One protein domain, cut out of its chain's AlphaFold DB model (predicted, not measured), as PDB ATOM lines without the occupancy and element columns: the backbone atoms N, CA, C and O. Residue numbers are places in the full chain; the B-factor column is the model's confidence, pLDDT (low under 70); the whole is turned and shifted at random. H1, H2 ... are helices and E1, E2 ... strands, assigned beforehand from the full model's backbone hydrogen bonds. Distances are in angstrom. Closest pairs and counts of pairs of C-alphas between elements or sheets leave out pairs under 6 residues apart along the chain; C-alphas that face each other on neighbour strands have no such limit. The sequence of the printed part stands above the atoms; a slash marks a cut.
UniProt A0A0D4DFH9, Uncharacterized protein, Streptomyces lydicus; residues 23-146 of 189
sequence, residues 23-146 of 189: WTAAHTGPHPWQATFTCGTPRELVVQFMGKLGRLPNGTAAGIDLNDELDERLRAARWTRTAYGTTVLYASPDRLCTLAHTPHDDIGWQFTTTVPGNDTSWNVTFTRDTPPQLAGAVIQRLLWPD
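This is residues 23 to 146 of the 189 residues of an uncharacterized protein of Streptomyces lydicus (UniProt A0A0D4DFH9). A twisted wall of seven antiparallel strands has three helices, H1, H3 and H2, packed over one face, while the other face is bare of named helices. H3 lies between H1 and H2 and covers the middle of the sheet, with H1 toward the E1 end and H2 toward the E3 end. The printed part has 124 residues, with the order E1 E2 H1 H2 E3 E4 E5 E6 E7 H3 along the chain and E1 - E2 - E7 - E6 - E5 - E4 - E3 across the sheet. Its class is mixed, helices and strands. It is compact, with a radius of gyration of the C-alphas of 14.1 A and spans of 41 by 29 by 29 A.

E1, residues 23 to 27, begins at C-alpha 23 (104.602, 157.769, 68.256). E2 is residues 33 to 38, 17.1 A long, and H1 is residues 43 to 53, 15.0 A. H2, residues 66 to 76, measures 15.2 A. E3 is residues 80 to 84, E4 residues 87 to 91 and E5 residues 97 to 101. E6, residues 107 to 113, measures 16.6 A and begins at C-alpha 107 (97.162, 157.239, 54.165). E7 is residues 123 to 127. H3, residues 132 to 142, measures 15.4 A and ends at C-alpha 142 (103.387, 140.422, 61.038).

In the sheet, E1 and E2 form a hairpin, with N 25 and O 35 2.8 A apart. E2 and E7 are antiparallel neighbours, with N 36 and O 125 at 2.8 A. E3 E4 E5 E6 E7 make a meander, each strand the antiparallel neighbour of the one before. Within hydrogen-bond range there are N 82 and O 89 for E3 and E4, 2.8 A, N 90 and O 99 for E4 and E5, 2.8 A, N 100 and O 110 for E5 and E6, 2.8 A, and N 111 and O 124 for E6 and E7, 2.8 A. The three helices make two layers with the sheet, helices on one face. H3 lies over E7 and E6 at a height over the sheet of 10.1 A, and runs along the strands, at 10 degrees to E7 on the local plane. H1 touches H3, the closest C-alphas being those of Leu 45 and Val 138, 5.4 A; they run opposite ways at a shallow tilt of 28 degrees. H2 touches H3, the closest C-alphas being those of Leu 66 and Pro 132, 6.8 A; they run the same way at a shallow tilt of 14 degrees. H2 lies over E4 and E3. H1 and H2 are apart. In H1, H2 and H3 every O i to N i+4 pair is within hydrogen-bond range.

The C-alphas farthest apart are those of Asn 58 and Gly 117, 43.0 A. The sheet is twisted, its C-alphas lying up to 4.5 A off its best plane. The link from H1 to H2, 12 residues, is long, and that from E6 to E7, 9 residues, is short. The printed part has no cut. Its mean pLDDT is 84.9, with residues 57 to 65 and 115 to 120 under 70.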
ATOM      1  N   TRP A  23     103.276 157.397  68.734       82.69
ATOM      2  CA  TRP A  23     104.602 157.769  68.256       82.69
ATOM      3  C   TRP A  23     104.596 157.952  66.746       82.69
ATOM      4  O   TRP A  23     103.856 157.283  66.019       82.69
ATOM      5  N   THR A  24     105.457 158.856  66.288       86.94
ATOM      6  CA  THR A  24     105.527 159.262  64.889       86.94
ATOM      7  C   THR A  24     106.981 159.278  64.425       86.94
ATOM      8  O   THR A  24     107.868 159.733  65.140       86.94
ATOM      9  N   ALA A  25     107.233 158.785  63.218       87.06
ATOM     10  CA  ALA A  25     108.469 159.015  62.483       87.06
ATOM     11  C   ALA A  25     108.116 159.757  61.197       87.06
ATOM     12  O   ALA A  25     107.162 159.380  60.522       87.06
ATOM     13  N   ALA A  26     108.856 160.808  60.866       86.81
ATOM     14  CA  ALA A  26     108.572 161.611  59.689       86.81
ATOM     15  C   ALA A  26     109.856 162.017  58.967       86.81
ATOM     16  O   ALA A  26     110.929 162.135  59.565       86.81
ATOM     17  N   HIS A  27     109.716 162.256  57.672       83.12
ATOM     18  CA  HIS A  27     110.724 162.865  56.826       83.12
ATOM     19  C   HIS A  27     110.112 164.102  56.175       83.12
ATOM     20  O   HIS A  27     109.007 164.038  55.649       83.12
ATOM     21  N   THR A  28     110.826 165.224  56.217       80.81
ATOM     22  CA  THR A  28     110.356 166.529  55.720       80.81
ATOM     23  C   THR A  28     111.097 166.995  54.463       80.81
ATOM     24  O   THR A  28     111.023 168.166  54.103       80.81
ATOM     25  N   GLY A  29     111.853 166.104  53.811       76.06
ATOM     26  CA  GLY A  29     112.570 166.407  52.575       76.06
ATOM     27  C   GLY A  29     111.662 166.440  51.333       76.06
ATOM     28  O   GLY A  29     110.447 166.577  51.460       76.06
ATOM     29  N   PRO A  30     112.235 166.301  50.122       76.25
ATOM     30  CA  PRO A  30     111.512 166.455  48.852       76.25
ATOM     31  C   PRO A  30     110.288 165.543  48.684       76.25
ATOM     32  O   PRO A  30     109.352 165.894  47.973       76.25
ATOM     33  N   HIS A  31     110.298 164.388  49.351       78.50
ATOM     34  CA  HIS A  31     109.193 163.431  49.387       78.50
ATOM     35  C   HIS A  31     108.760 163.240  50.840       78.50
ATOM     36  O   HIS A  31     109.226 162.301  51.494       78.50
ATOM     37  N   PRO A  32     107.966 164.173  51.396       86.12
ATOM     38  CA  PRO A  32     107.630 164.136  52.802       86.12
ATOM     39  C   PRO A  32     106.766 162.916  53.103       86.12
ATOM     40  O   PRO A  32     105.818 162.618  52.384       86.12
ATOM     41  N   TRP A  33     107.074 162.222  54.190       89.75
ATOM     42  CA  TRP A  33     106.288 161.074  54.625       89.75
ATOM     43  C   TRP A  33     106.179 161.013  56.137       89.75
ATOM     44  O   TRP A  33     107.027 161.539  56.862       89.75
ATOM     45  N   GLN A  34     105.132 160.345  56.609       91.62
ATOM     46  CA  GLN A  34     104.874 160.137  58.021       91.62
ATOM     47  C   GLN A  34     104.422 158.702  58.287       91.62
ATOM     48  O   GLN A  34     103.541 158.157  57.625       91.62
ATOM     49  N   ALA A  35     105.006 158.122  59.325       92.31
ATOM     50  CA  ALA A  35     104.647 156.851  59.910       92.31
ATOM     51  C   ALA A  35     104.153 157.078  61.334       92.31
ATOM     52  O   ALA A  35     104.869 157.646  62.154       92.31
ATOM     53  N   THR A  36     102.940 156.635  61.631       92.62
ATOM     54  CA  THR A  36     102.274 156.870  62.909       92.62
ATOM     55  C   THR A  36     101.865 155.551  63.523       92.62
ATOM     56  O   THR A  36     101.405 154.655  62.825       92.62
ATOM     57  N   PHE A  37     101.997 155.434  64.834       91.06
ATOM     58  CA  PHE A  37     101.685 154.212  65.550       91.06
ATOM     59  C   PHE A  37     101.103 154.543  66.928       91.06
ATOM     60  O   PHE A  37     101.616 155.394  67.653       91.06
ATOM     61  N   THR A  38     100.042 153.859  67.319       87.81
ATOM     62  CA  THR A  38      99.415 154.013  68.642       87.81
ATOM     63  C   THR A  38     100.186 153.286  69.745       87.81
ATOM     64  O   THR A  38     100.849 152.289  69.471       87.81
ATOM     65  N   CYS A  39     100.011 153.671  71.012       76.69
ATOM     66  CA  CYS A  39     100.737 153.058  72.128       76.69
ATOM     67  C   CYS A  39     100.517 151.560  72.365       76.69
ATOM     68  O   CYS A  39     101.345 150.925  73.018       76.69
ATOM     69  N   GLY A  40      99.453 150.983  71.806       77.75
ATOM     70  CA  GLY A  40      99.207 149.543  71.833       77.75
ATOM     71  C   GLY A  40     100.015 148.742  70.809       77.75
ATOM     72  O   GLY A  40      99.987 147.510  70.856       77.75
ATOM     73  N   THR A  41     100.709 149.387  69.862       85.75
ATOM     74  CA  THR A  41     101.364 148.646  68.780       85.75
ATOM     75  C   THR A  41     102.510 147.784  69.332       85.75
ATOM     76  O   THR A  41     103.332 148.263  70.120       85.75
ATOM     77  N   PRO A  42     102.625 146.507  68.917       84.81
ATOM     78  CA  PRO A  42     103.689 145.631  69.375       84.81
ATOM     79  C   PRO A  42     105.062 146.238  69.096       84.81
ATOM     80  O   PRO A  42     105.376 146.598  67.958       84.81
ATOM     81  N   ARG A  43     105.911 146.308  70.133       86.00
ATOM     82  CA  ARG A  43     107.268 146.880  70.030       86.00
ATOM     83  C   ARG A  43     108.075 146.254  68.894       86.00
ATOM     84  O   ARG A  43     108.922 146.910  68.311       86.00
ATOM     85  N   GLU A  44     107.826 144.986  68.578       88.88
ATOM     86  CA  GLU A  44     108.526 144.267  67.522       88.88
ATOM     87  C   GLU A  44     108.267 144.873  66.134       88.88
ATOM     88  O   GLU A  44     109.176 144.867  65.307       88.88
ATOM     89  N   LEU A  45     107.076 145.436  65.887       90.88
ATOM     90  CA  LEU A  45     106.778 146.154  64.641       90.88
ATOM     91  C   LEU A  45     107.581 147.454  64.561       90.88
ATOM     92  O   LEU A  45     108.170 147.755  63.528       90.88
ATOM     93  N   VAL A  46     107.669 148.178  65.678       89.88
ATOM     94  CA  VAL A  46     108.447 149.422  65.784       89.88
ATOM     95  C   VAL A  46     109.929 149.153  65.593       89.88
ATOM     96  O   VAL A  46     110.589 149.850  64.835       89.88
ATOM     97  N   VAL A  47     110.463 148.119  66.244       89.75
ATOM     98  CA  VAL A  47     111.874 147.732  66.121       89.75
ATOM     99  C   VAL A  47     112.209 147.358  64.679       89.75
ATOM    100  O   VAL A  47     113.252 147.771  64.178       89.75
ATOM    101  N   GLN A  48     111.332 146.622  63.994       92.12
ATOM    102  CA  GLN A  48     111.540 146.261  62.588       92.12
ATOM    103  C   GLN A  48     111.470 147.477  61.666       92.12
ATOM    104  O   GLN A  48     112.343 147.649  60.817       92.12
ATOM    105  N   PHE A  49     110.504 148.368  61.894       92.75
ATOM    106  CA  PHE A  49     110.422 149.646  61.195       92.75
ATOM    107  C   PHE A  49     111.699 150.477  61.386       92.75
ATOM    108  O   PHE A  49     112.331 150.864  60.408       92.75
ATOM    109  N   MET A  50     112.129 150.699  62.632       89.88
ATOM    110  CA  MET A  50     113.313 151.506  62.950       89.88
ATOM    111  C   MET A  50     114.603 150.869  62.421       89.88
ATOM    112  O   MET A  50     115.475 151.565  61.903       89.88
ATOM    113  N   GLY A  51     114.712 149.542  62.501       89.81
ATOM    114  CA  GLY A  51     115.837 148.794  61.945       89.81
ATOM    115  C   GLY A  51     115.926 148.922  60.424       89.81
ATOM    116  O   GLY A  51     117.028 149.035  59.885       89.81
ATOM    117  N   LYS A  52     114.779 148.952  59.732       90.50
ATOM    118  CA  LYS A  52     114.727 149.208  58.291       90.50
ATOM    119  C   LYS A  52     115.022 150.669  57.964       90.50
ATOM    120  O   LYS A  52     115.802 150.917  57.049       90.50
ATOM    121  N   LEU A  53     114.466 151.606  58.731       87.88
ATOM    122  CA  LEU A  53     114.676 153.046  58.587       87.88
ATOM    123  C   LEU A  53     116.164 153.410  58.652       87.88
ATOM    124  O   LEU A  53     116.656 154.098  57.766       87.88
ATOM    125  N   GLY A  54     116.906 152.873  59.626       83.94
ATOM    126  CA  GLY A  54     118.347 153.126  59.767       83.94
ATOM    127  C   GLY A  54     119.228 152.549  58.649       83.94
ATOM    128  O   GLY A  54     120.425 152.813  58.624       83.94
ATOM    129  N   ARG A  55     118.660 151.744  57.743       84.81
ATOM    130  CA  ARG A  55     119.357 151.123  56.601       84.81
ATOM    131  C   ARG A  55     118.692 151.452  55.269       84.81
ATOM    132  O   ARG A  55     118.986 150.792  54.271       84.81
ATOM    133  N   LEU A  56     117.754 152.399  55.255       79.38
ATOM    134  CA  LEU A  56     117.131 152.819  54.012       79.38
ATOM    135  C   LEU A  56     118.223 153.366  53.084       79.38
ATOM    136  O   LEU A  56     118.998 154.224  53.511       79.38
ATOM    137  N   PRO A  57     118.309 152.877  51.836       69.12
ATOM    138  CA  PRO A  57     119.168 153.494  50.841       69.12
ATOM    139  C   PRO A  57     118.791 154.970  50.682       69.12
ATOM    140  O   PRO A  57     117.610 155.322  50.716       69.12
ATOM    141  N   ASN A  58     119.785 155.833  50.479       59.09
ATOM    142  CA  ASN A  58     119.519 157.195  50.033       59.09
ATOM    143  C   ASN A  58     118.998 157.119  48.594       59.09
ATOM    144  O   ASN A  58     119.748 156.774  47.683       59.09
ATOM    145  N   GLY A  59     117.713 157.407  48.407       53.84
ATOM    146  CA  GLY A  59     117.040 157.337  47.113       53.84
ATOM    147  C   GLY A  59     115.977 156.244  47.052       53.84
ATOM    148  O   GLY A  59     116.050 155.214  47.723       53.84
ATOM    149  N   THR A  60     114.956 156.487  46.236       49.44
ATOM    150  CA  THR A  60     113.953 155.499  45.849       49.44
ATOM    151  C   THR A  60     114.674 154.357  45.148       49.44
ATOM    152  O   THR A  60     115.088 154.488  44.000       49.44
ATOM    153  N   ALA A  61     114.871 153.235  45.844       47.91
ATOM    154  CA  ALA A  61     115.302 151.998  45.209       47.91
ATOM    155  C   ALA A  61     114.200 151.577  44.224       47.91
ATOM    156  O   ALA A  61     113.227 150.922  44.596       47.91
ATOM    157  N   ALA A  62     114.327 152.060  42.992       42.25
ATOM    158  CA  ALA A  62     113.493 151.712  41.865       42.25
ATOM    159  C   ALA A  62     113.736 150.243  41.508       42.25
ATOM    160  O   ALA A  62     114.887 149.813  41.416       42.25
ATOM    161  N   GLY A  63     112.660 149.490  41.279       44.28
ATOM    162  CA  GLY A  63     112.741 148.278  40.461       44.28
ATOM    163  C   GLY A  63     112.046 147.025  40.982       44.28
ATOM    164  O   GLY A  63     111.936 146.078  40.216       44.28
ATOM    165  N   ILE A  64     111.549 146.994  42.221       47.41
ATOM    166  CA  ILE A  64     110.695 145.889  42.686       47.41
ATOM    167  C   ILE A  64     109.326 146.477  42.990       47.41
ATOM    168  O   ILE A  64     109.220 147.351  43.856       47.41
ATOM    169  N   ASP A  65     108.295 146.008  42.284       65.50
ATOM    170  CA  ASP A  65     106.922 146.229  42.723       65.50
ATOM    171  C   ASP A  65     106.714 145.407  43.995       65.50
ATOM    172  O   ASP A  65     106.363 144.228  43.979       65.50
ATOM    173  N   LEU A  66     107.049 146.029  45.125       72.62
ATOM    174  CA  LEU A  66     106.938 145.422  46.443       72.62
ATOM    175  C   LEU A  66     105.508 144.950  46.711       72.62
ATOM    176  O   LEU A  66     105.334 144.057  47.529       72.62
ATOM    177  N   ASN A  67     104.502 145.498  46.026       75.81
ATOM    178  CA  ASN A  67     103.116 145.103  46.230       75.81
ATOM    179  C   ASN A  67     102.854 143.674  45.749       75.81
ATOM    180  O   ASN A  67     102.241 142.913  46.489       75.81
ATOM    181  N   ASP A  68     103.376 143.272  44.587       81.19
ATOM    182  CA  ASP A  68     103.190 141.909  44.070       81.19
ATOM    183  C   ASP A  68     103.878 140.864  44.963       81.19
ATOM    184  O   ASP A  68     103.306 139.818  45.283       81.19
ATOM    185  N   GLU A  69     105.097 141.158  45.432       84.75
ATOM    186  CA  GLU A  69     105.803 140.287  46.381       84.75
ATOM    187  C   GLU A  69     105.049 140.197  47.717       84.75
ATOM    188  O   GLU A  69     104.928 139.118  48.308       84.75
ATOM    189  N   LEU A  70     104.534 141.325  48.213       84.88
ATOM    190  CA  LEU A  70     103.759 141.367  49.450       84.88
ATOM    191  C   LEU A  70     102.447 140.592  49.315       84.88
ATOM    192  O   LEU A  70     102.118 139.836  50.230       84.88
ATOM    193  N   ASP A  71     101.748 140.715  48.187       88.62
ATOM    194  CA  ASP A  71     100.523 139.969  47.892       88.62
ATOM    195  C   ASP A  71     100.775 138.470  47.934       88.62
ATOM    196  O   ASP A  71     100.053 137.739  48.620       88.62
ATOM    197  N   GLU A  72     101.835 138.009  47.271       90.19
ATOM    198  CA  GLU A  72     102.180 136.593  47.259       90.19
ATOM    199  C   GLU A  72     102.514 136.081  48.666       90.19
ATOM    200  O   GLU A  72     102.049 135.016  49.079       90.19
ATOM    201  N   ARG A  73     103.252 136.865  49.458       90.56
ATOM    202  CA  ARG A  73     103.607 136.502  50.837       90.56
ATOM    203  C   ARG A  73     102.401 136.486  51.775       90.56
ATOM    204  O   ARG A  73     102.281 135.571  52.591       90.56
ATOM    205  N   LEU A  74     101.502 137.465  51.667       92.88
ATOM    206  CA  LEU A  74     100.257 137.526  52.438       92.88
ATOM    207  C   LEU A  74      99.353 136.335  52.092       92.88
ATOM    208  O   LEU A  74      98.835 135.664  52.990       92.88
ATOM    209  N   ARG A  75      99.238 136.007  50.802       92.56
ATOM    210  CA  ARG A  75      98.492 134.844  50.307       92.56
ATOM    211  C   ARG A  75      99.085 133.527  50.807       92.56
ATOM    212  O   ARG A  75      98.344 132.682  51.309       92.56
ATOM    213  N   ALA A  76     100.408 133.366  50.745       93.06
ATOM    214  CA  ALA A  76     101.107 132.197  51.281       93.06
ATOM    215  C   ALA A  76     100.887 132.034  52.798       93.06
ATOM    216  O   ALA A  76     100.723 130.919  53.294       93.06
ATOM    217  N   ALA A  77     100.789 133.149  53.527       92.12
ATOM    218  CA  ALA A  77     100.432 133.185  54.943       92.12
ATOM    219  C   ALA A  77      98.918 133.063  55.220       92.12
ATOM    220  O   ALA A  77      98.491 133.212  56.365       92.12
ATOM    221  N   ARG A  78      98.107 132.766  54.194       95.06
ATOM    222  CA  ARG A  78      96.647 132.571  54.258       95.06
ATOM    223  C   ARG A  78      95.854 133.809  54.684       95.06
ATOM    224  O   ARG A  78      94.752 133.671  55.213       95.06
ATOM    225  N   TRP A  79      96.387 135.007  54.463       95.25
ATOM    226  CA  TRP A  79      95.603 136.229  54.624       95.25
ATOM    227  C   TRP A  79      94.549 136.310  53.519       95.25
ATOM    228  O   TRP A  79      94.814 135.995  52.357       95.25
ATOM    229  N   THR A  80      93.344 136.742  53.878       96.00
ATOM    230  CA  THR A  80      92.242 136.899  52.925       96.00
ATOM    231  C   THR A  80      92.321 138.274  52.290       96.00
ATOM    232  O   THR A  80      92.246 139.268  53.005       96.00
ATOM    233  N   ARG A  81      92.434 138.325  50.962       95.19
ATOM    234  CA  ARG A  81      92.471 139.560  50.174       95.19
ATOM    235  C   ARG A  81      91.076 139.927  49.670       95.19
ATOM    236  O   ARG A  81      90.408 139.097  49.059       95.19
ATOM    237  N   THR A  82      90.695 141.188  49.832       95.12
ATOM    238  CA  THR A  82      89.476 141.773  49.267       95.12
ATOM    239  C   THR A  82      89.827 143.089  48.588       95.12
ATOM    240  O   THR A  82      90.423 143.962  49.210       95.12
ATOM    241  N   ALA A  83      89.473 143.244  47.314       93.25
ATOM    242  CA  ALA A  83      89.741 144.465  46.557       93.25
ATOM    243  C   ALA A  83      88.454 145.264  46.320       93.25
ATOM    244  O   ALA A  83      87.419 144.692  45.978       93.25
ATOM    245  N   TYR A  84      88.556 146.582  46.463       91.12
ATOM    246  CA  TYR A  84      87.497 147.558  46.230       91.12
ATOM    247  C   TYR A  84      88.071 148.706  45.393       91.12
ATOM    248  O   TYR A  84      88.642 149.656  45.925       91.12
ATOM    249  N   GLY A  85      87.965 148.603  44.065       90.25
ATOM    250  CA  GLY A  85      88.619 149.552  43.161       90.25
ATOM    251  C   GLY A  85      90.141 149.518  43.333       90.25
ATOM    252  O   GLY A  85      90.752 148.464  43.171       90.25
ATOM    253  N   THR A  86      90.742 150.659  43.675       88.62
ATOM    254  CA  THR A  86      92.188 150.795  43.936       88.62
ATOM    255  C   THR A  86      92.588 150.429  45.364       88.62
ATOM    256  O   THR A  86      93.776 150.352  45.663       88.62
ATOM    257  N   THR A  87      91.617 150.207  46.248       91.06
ATOM    258  CA  THR A  87      91.852 149.823  47.639       91.06
ATOM    259  C   THR A  87      91.944 148.313  47.760       91.06
ATOM    260  O   THR A  87      91.070 147.589  47.276       91.06
ATOM    261  N   VAL A  88      92.956 147.828  48.473       94.00
ATOM    262  CA  VAL A  88      93.082 146.409  48.805       94.00
ATOM    263  C   VAL A  88      93.114 146.226  50.313       94.00
ATOM    264  O   VAL A  88      93.888 146.868  51.015       94.00
ATOM    265  N   LEU A  89      92.258 145.341  50.813       94.69
ATOM    266  CA  LEU A  89      92.197 144.937  52.209       94.69
ATOM    267  C   LEU A  89      92.703 143.506  52.355       94.69
ATOM    268  O   LEU A  89      92.328 142.627  51.580       94.69
ATOM    269  N   TYR A  90      93.484 143.256  53.396       95.62
ATOM    270  CA  TYR A  90      93.908 141.928  53.814       95.62
ATOM    271  C   TYR A  90      93.468 141.702  55.253       95.62
ATOM    272  O   TYR A  90      93.698 142.549  56.115       95.62
ATOM    273  N   ALA A  91      92.865 140.553  55.525       94.19
ATOM    274  CA  ALA A  91      92.536 140.114  56.875       94.19
ATOM    275  C   ALA A  91      93.425 138.931  57.262       94.19
ATOM    276  O   ALA A  91      93.568 137.981  56.487       94.19
ATOM    277  N   SER A  92      94.000 138.976  58.462       92.25
ATOM    278  CA  SER A  92      94.785 137.870  59.003       92.25
ATOM    279  C   SER A  92      93.925 136.604  59.164       92.25
ATOM    280  O   SER A  92      92.707 136.703  59.346       92.25
ATOM    281  N   PRO A  93      94.527 135.398  59.143       90.94
ATOM    282  CA  PRO A  93      93.785 134.140  59.283       90.94
ATOM    283  C   PRO A  93      92.949 134.047  60.569       90.94
ATOM    284  O   PRO A  93      91.872 133.454  60.575       90.94
ATOM    285  N   ASP A  94      93.433 134.652  61.655       86.25
ATOM    286  CA  ASP A  94      92.753 134.732  62.954       86.25
ATOM    287  C   ASP A  94      91.746 135.895  63.057       86.25
ATOM    288  O   ASP A  94      91.041 136.010  64.059       86.25
ATOM    289  N   ARG A  95      91.655 136.737  62.016       87.31
ATOM    290  CA  ARG A  95      90.809 137.937  61.913       87.31
ATOM    291  C   ARG A  95      91.067 138.997  62.985       87.31
ATOM    292  O   ARG A  95      90.220 139.862  63.203       87.31
ATOM    293  N   LEU A  96      92.219 138.948  63.651       85.31
ATOM    294  CA  LEU A  96      92.589 139.922  64.677       85.31
ATOM    295  C   LEU A  96      93.304 141.141  64.104       85.31
ATOM    296  O   LEU A  96      93.360 142.168  64.777       85.31
ATOM    297  N   CYS A  97      93.839 141.045  62.887       89.94
ATOM    298  CA  CYS A  97      94.549 142.120  62.216       89.94
ATOM    299  C   CYS A  97      94.022 142.316  60.795       89.94
ATOM    300  O   CYS A  97      93.763 141.361  60.061       89.94
ATOM    301  N   THR A  98      93.894 143.575  60.406       93.81
ATOM    302  CA  THR A  98      93.605 143.980  59.040       93.81
ATOM    303  C   THR A  98      94.678 144.933  58.540       93.81
ATOM    304  O   THR A  98      95.248 145.721  59.297       93.81
ATOM    305  N   LEU A  99      94.950 144.833  57.246       94.69
ATOM    306  CA  LEU A  99      95.867 145.670  56.494       94.69
ATOM    307  C   LEU A  99      95.097 146.280  55.328       94.69
ATOM    308  O   LEU A  99      94.494 145.547  54.553       94.69
ATOM    309  N   ALA A 100      95.122 147.597  55.194       94.50
ATOM    310  CA  ALA A 100      94.595 148.319  54.050       94.50
ATOM    311  C   ALA A 100      95.746 148.947  53.264       94.50
ATOM    312  O   ALA A 100      96.644 149.548  53.859       94.50
ATOM    313  N   HIS A 101      95.694 148.812  51.942       93.38
ATOM    314  CA  HIS A 101      96.546 149.511  50.992       93.38
ATOM    315  C   HIS A 101      95.670 150.381  50.088       93.38
ATOM    316  O   HIS A 101      94.799 149.879  49.373       93.38
ATOM    317  N   THR A 102      95.898 151.687  50.152       92.44
ATOM    318  CA  THR A 102      95.127 152.751  49.503       92.44
ATOM    319  C   THR A 102      96.106 153.706  48.816       92.44
ATOM    320  O   THR A 102      96.351 154.804  49.310       92.44
ATOM    321  N   PRO A 103      96.719 153.311  47.681       86.44
ATOM    322  CA  PRO A 103      97.877 154.005  47.100       86.44
ATOM    323  C   PRO A 103      97.603 155.450  46.650       86.44
ATOM    324  O   PRO A 103      98.545 156.206  46.412       86.44
ATOM    325  N   HIS A 104      96.334 155.840  46.516       87.50
ATOM    326  CA  HIS A 104      95.924 157.177  46.080       87.50
ATOM    327  C   HIS A 104      95.411 158.073  47.213       87.50
ATOM    328  O   HIS A 104      95.219 159.267  46.982       87.50
ATOM    329  N   ASP A 105      95.241 157.532  48.420       91.50
ATOM    330  CA  ASP A 105      94.792 158.294  49.585       91.50
ATOM    331  C   ASP A 105      95.994 158.853  50.353       91.50
ATOM    332  O   ASP A 105      97.121 158.384  50.204       91.50
ATOM    333  N   ASP A 106      95.772 159.842  51.220       92.12
ATOM    334  CA  ASP A 106      96.850 160.416  52.039       92.12
ATOM    335  C   ASP A 106      97.510 159.363  52.937       92.12
ATOM    336  O   ASP A 106      98.732 159.357  53.115       92.12
ATOM    337  N   ILE A 107      96.704 158.440  53.470       93.44
ATOM    338  CA  ILE A 107      97.162 157.239  54.165       93.44
ATOM    339  C   ILE A 107      97.296 156.141  53.112       93.44
ATOM    340  O   ILE A 107      96.297 155.584  52.678       93.44
ATOM    341  N   GLY A 108      98.529 155.829  52.717       92.31
ATOM    342  CA  GLY A 108      98.814 154.776  51.745       92.31
ATOM    343  C   GLY A 108      98.661 153.381  52.338       92.31
ATOM    344  O   GLY A 108      98.173 152.473  51.675       92.31
ATOM    345  N   TRP A 109      99.047 153.213  53.604       94.75
ATOM    346  CA  TRP A 109      98.930 151.942  54.313       94.75
ATOM    347  C   TRP A 109      98.346 152.139  55.700       94.75
ATOM    348  O   TRP A 109      98.748 153.046  56.432       94.75
ATOM    349  N   GLN A 110      97.461 151.231  56.100       95.25
ATOM    350  CA  GLN A 110      96.896 151.204  57.439       95.25
ATOM    351  C   GLN A 110      96.844 149.779  57.980       95.25
ATOM    352  O   GLN A 110      96.368 148.864  57.320       95.25
ATOM    353  N   PHE A 111      97.296 149.602  59.212       94.81
ATOM    354  CA  PHE A 111      97.236 148.352  59.951       94.81
ATOM    355  C   PHE A 111      96.377 148.591  61.175       94.81
ATOM    356  O   PHE A 111      96.635 149.522  61.939       94.81
ATOM    357  N   THR A 112      95.375 147.756  61.388       91.50
ATOM    358  CA  THR A 112      94.520 147.837  62.572       91.50
ATOM    359  C   THR A 112      94.357 146.477  63.195       91.50
ATOM    360  O   THR A 112      94.308 145.465  62.495       91.50
ATOM    361  N   THR A 113      94.212 146.445  64.515       87.56
ATOM    362  CA  THR A 113      93.682 145.256  65.177       87.56
ATOM    363  C   THR A 113      92.240 145.430  65.551       87.56
ATOM    364  O   THR A 113      91.873 146.425  66.178       87.56
ATOM    365  N   THR A 114      91.460 144.395  65.297       71.56
ATOM    366  CA  THR A 114      90.108 144.285  65.817       71.56
ATOM    367  C   THR A 114      90.127 143.251  66.934       71.56
ATOM    368  O   THR A 114      90.013 142.053  66.697       71.56
ATOM    369  N   VAL A 115      90.287 143.713  68.175       65.75
ATOM    370  CA  VAL A 115      90.061 142.876  69.359       65.75
ATOM    371  C   VAL A 115      88.782 143.372  70.035       65.75
ATOM    372  O   VAL A 115      88.813 144.431  70.660       65.75
ATOM    373  N   PRO A 116      87.650 142.654  69.909       56.56
ATOM    374  CA  PRO A 116      86.390 143.077  70.514       56.56
ATOM    375  C   PRO A 116      86.517 143.239  72.035       56.56
ATOM    376  O   PRO A 116      86.970 142.311  72.716       56.56
ATOM    377  N   GLY A 117      86.089 144.401  72.545       55.00
ATOM    378  CA  GLY A 117      86.013 144.715  73.977       55.00
ATOM    379  C   GLY A 117      87.353 145.023  74.653       55.00
ATOM    380  O   GLY A 117      87.524 144.656  75.813       55.00
ATOM    381  N   ASN A 118      88.320 145.617  73.942       58.16
ATOM    382  CA  ASN A 118      89.670 145.830  74.464       58.16
ATOM    383  C   ASN A 118      90.268 147.204  74.104       58.16
ATOM    384  O   ASN A 118      90.304 147.565  72.930       58.16
ATOM    385  N   ASP A 119      90.872 147.872  75.093       58.81
ATOM    386  CA  ASP A 119      91.676 149.102  74.938       58.81
ATOM    387  C   ASP A 119      93.091 148.835  74.390       58.81
ATOM    388  O   ASP A 119      93.884 149.750  74.201       58.81
ATOM    389  N   THR A 120      93.447 147.570  74.133       64.31
ATOM    390  CA  THR A 120      94.721 147.219  73.472       64.31
ATOM    391  C   THR A 120      94.596 147.157  71.948       64.31
ATOM    392  O   THR A 120      95.387 146.473  71.291       64.31
ATOM    393  N   SER A 121      93.582 147.806  71.372       80.06
ATOM    394  CA  SER A 121      93.567 148.009  69.931       80.06
ATOM    395  C   SER A 121      94.783 148.848  69.551       80.06
ATOM    396  O   SER A 121      95.211 149.748  70.279       80.06
ATOM    397  N   TRP A 122      95.393 148.513  68.424       86.81
ATOM    398  CA  TRP A 122      96.450 149.340  67.883       86.81
ATOM    399  C   TRP A 122      96.232 149.627  66.415       86.81
ATOM    400  O   TRP A 122      95.618 148.854  65.676       86.81
ATOM    401  N   ASN A 123      96.754 150.778  66.019       91.25
ATOM    402  CA  ASN A 123      96.723 151.287  64.672       91.25
ATOM    403  C   ASN A 123      98.126 151.747  64.264       91.25
ATOM    404  O   ASN A 123      98.840 152.380  65.046       91.25
ATOM    405  N   VAL A 124      98.514 151.403  63.040       94.44
ATOM    406  CA  VAL A 124      99.706 151.925  62.372       94.44
ATOM    407  C   VAL A 124      99.278 152.505  61.039       94.44
ATOM    408  O   VAL A 124      98.543 151.852  60.303       94.44
ATOM    409  N   THR A 125      99.732 153.709  60.714       95.62
ATOM    410  CA  THR A 125      99.484 154.341  59.416       95.62
ATOM    411  C   THR A 125     100.781 154.818  58.795       95.62
ATOM    412  O   THR A 125     101.666 155.332  59.479       95.62
ATOM    413  N   PHE A 126     100.873 154.668  57.480       94.62
ATOM    414  CA  PHE A 126     101.933 155.228  56.656       94.62
ATOM    415  C   PHE A 126     101.296 156.112  55.594       94.62
ATOM    416  O   PHE A 126     100.340 155.695  54.937       94.62
ATOM    417  N   THR A 127     101.812 157.325  55.417       94.12
ATOM    418  CA  THR A 127     101.380 158.183  54.308       94.12
ATOM    419  C   THR A 127     101.767 157.562  52.971       94.12
ATOM    420  O   THR A 127     102.715 156.774  52.918       94.12
ATOM    421  N   ARG A 128     101.082 157.930  51.883       90.44
ATOM    422  CA  ARG A 128     101.346 157.386  50.533       90.44
ATOM    423  C   ARG A 128     102.804 157.469  50.081       90.44
ATOM    424  O   ARG A 128     103.297 156.553  49.440       90.44
ATOM    425  N   ASP A 129     103.500 158.534  50.473       89.12
ATOM    426  CA  ASP A 129     104.892 158.787  50.092       89.12
ATOM    427  C   ASP A 129     105.902 158.043  50.991       89.12
ATOM    428  O   ASP A 129     107.116 158.174  50.828       89.12
ATOM    429  N   THR A 130     105.422 157.251  51.959       88.56
ATOM    430  CA  THR A 130     106.287 156.418  52.801       88.56
ATOM    431  C   THR A 130     106.980 155.369  51.934       88.56
ATOM    432  O   THR A 130     106.290 154.616  51.244       88.56
ATOM    433  N   PRO A 131     108.322 155.237  52.003       87.31
ATOM    434  CA  PRO A 131     109.037 154.220  51.249       87.31
ATOM    435  C   PRO A 131     108.415 152.829  51.444       87.31
ATOM    436  O   PRO A 131     108.305 152.371  52.590       87.31
ATOM    437  N   PRO A 132     108.037 152.118  50.367       86.19
ATOM    438  CA  PRO A 132     107.321 150.843  50.470       86.19
ATOM    439  C   PRO A 132     108.122 149.778  51.233       86.19
ATOM    440  O   PRO A 132     107.556 148.889  51.864       86.19
ATOM    441  N   GLN A 133     109.451 149.906  51.277       87.06
ATOM    442  CA  GLN A 133     110.333 149.046  52.063       87.06
ATOM    443  C   GLN A 133     110.087 149.152  53.580       87.06
ATOM    444  O   GLN A 133     110.362 148.189  54.297       87.06
ATOM    445  N   LEU A 134     109.600 150.295  54.082       90.06
ATOM    446  CA  LEU A 134     109.236 150.474  55.492       90.06
ATOM    447  C   LEU A 134     107.930 149.752  55.824       90.06
ATOM    448  O   LEU A 134     107.881 149.010  56.806       90.06
ATOM    449  N   ALA A 135     106.905 149.916  54.982       90.25
ATOM    450  CA  ALA A 135     105.651 149.178  55.115       90.25
ATOM    451  C   ALA A 135     105.900 147.665  55.018       90.25
ATOM    452  O   ALA A 135     105.471 146.901  55.885       90.25
ATOM    453  N   GLY A 136     106.708 147.247  54.039       90.75
ATOM    454  CA  GLY A 136     107.120 145.859  53.853       90.75
ATOM    455  C   GLY A 136     107.861 145.267  55.055       90.75
ATOM    456  O   GLY A 136     107.646 144.102  55.381       90.75
ATOM    457  N   ALA A 137     108.673 146.047  55.778       91.69
ATOM    458  CA  ALA A 137     109.333 145.575  56.999       91.69
ATOM    459  C   ALA A 137     108.336 145.282  58.134       91.69
ATOM    460  O   ALA A 137     108.483 144.293  58.857       91.69
ATOM    461  N   VAL A 138     107.294 146.107  58.273       93.25
ATOM    462  CA  VAL A 138     106.220 145.869  59.248       93.25
ATOM    463  C   VAL A 138     105.383 144.654  58.853       93.25
ATOM    464  O   VAL A 138     105.156 143.784  59.695       93.25
ATOM    465  N   ILE A 139     105.010 144.531  57.575       92.38
ATOM    466  CA  ILE A 139     104.292 143.357  57.054       92.38
ATOM    467  C   ILE A 139     105.116 142.087  57.269       92.38
ATOM    468  O   ILE A 139     104.615 141.109  57.815       92.38
ATOM    469  N   GLN A 140     106.407 142.106  56.932       91.50
ATOM    470  CA  GLN A 140     107.304 140.974  57.159       91.50
ATOM    471  C   GLN A 140     107.304 140.527  58.620       91.50
ATOM    472  O   GLN A 140     107.375 139.328  58.888       91.50
ATOM    473  N   ARG A 141     107.226 141.468  59.568       91.75
ATOM    474  CA  ARG A 141     107.169 141.111  60.981       91.75
ATOM    475  C   ARG A 141     105.824 140.519  61.389       91.75
ATOM    476  O   ARG A 141     105.824 139.602  62.203       91.75
ATOM    477  N   LEU A 142     104.718 141.007  60.831       90.19
ATOM    478  CA  LEU A 142     103.387 140.422  61.038       90.19
ATOM    479  C   LEU A 142     103.284 139.002  60.477       90.19
ATOM    480  O   LEU A 142     102.606 138.161  61.054       90.19
ATOM    481  N   LEU A 143     103.987 138.731  59.379       90.75
ATOM    482  CA  LEU A 143     104.058 137.412  58.755       90.75
ATOM    483  C   LEU A 143     105.042 136.456  59.441       90.75
ATOM    484  O   LEU A 143     105.162 135.305  59.025       90.75
ATOM    485  N   TRP A 144     105.783 136.918  60.450       88.81
ATOM    486  CA  TRP A 144     106.806 136.100  61.084       88.81
ATOM    487  C   TRP A 144     106.165 134.941  61.865       88.81
ATOM    488  O   TRP A 144     105.323 135.196  62.726       88.81
ATOM    489  N   PRO A 145     106.560 133.678  61.610       78.75
ATOM    490  CA  PRO A 145     105.885 132.517  62.188       78.75
ATOM    491  C   PRO A 145     106.191 132.328  63.676       78.75
ATOM    492  O   PRO A 145     105.379 131.750  64.400       78.75
ATOM    493  N   ASP A 146     107.348 132.804  64.149       80.19
ATOM    494  CA  ASP A 146     107.709 132.644  65.554       80.19
ATOM    495  C   ASP A 146     106.875 133.576  66.436       80.19
ATOM    496  O   ASP A 146     106.926 134.805  66.265       80.19
TER     497      ASP A 146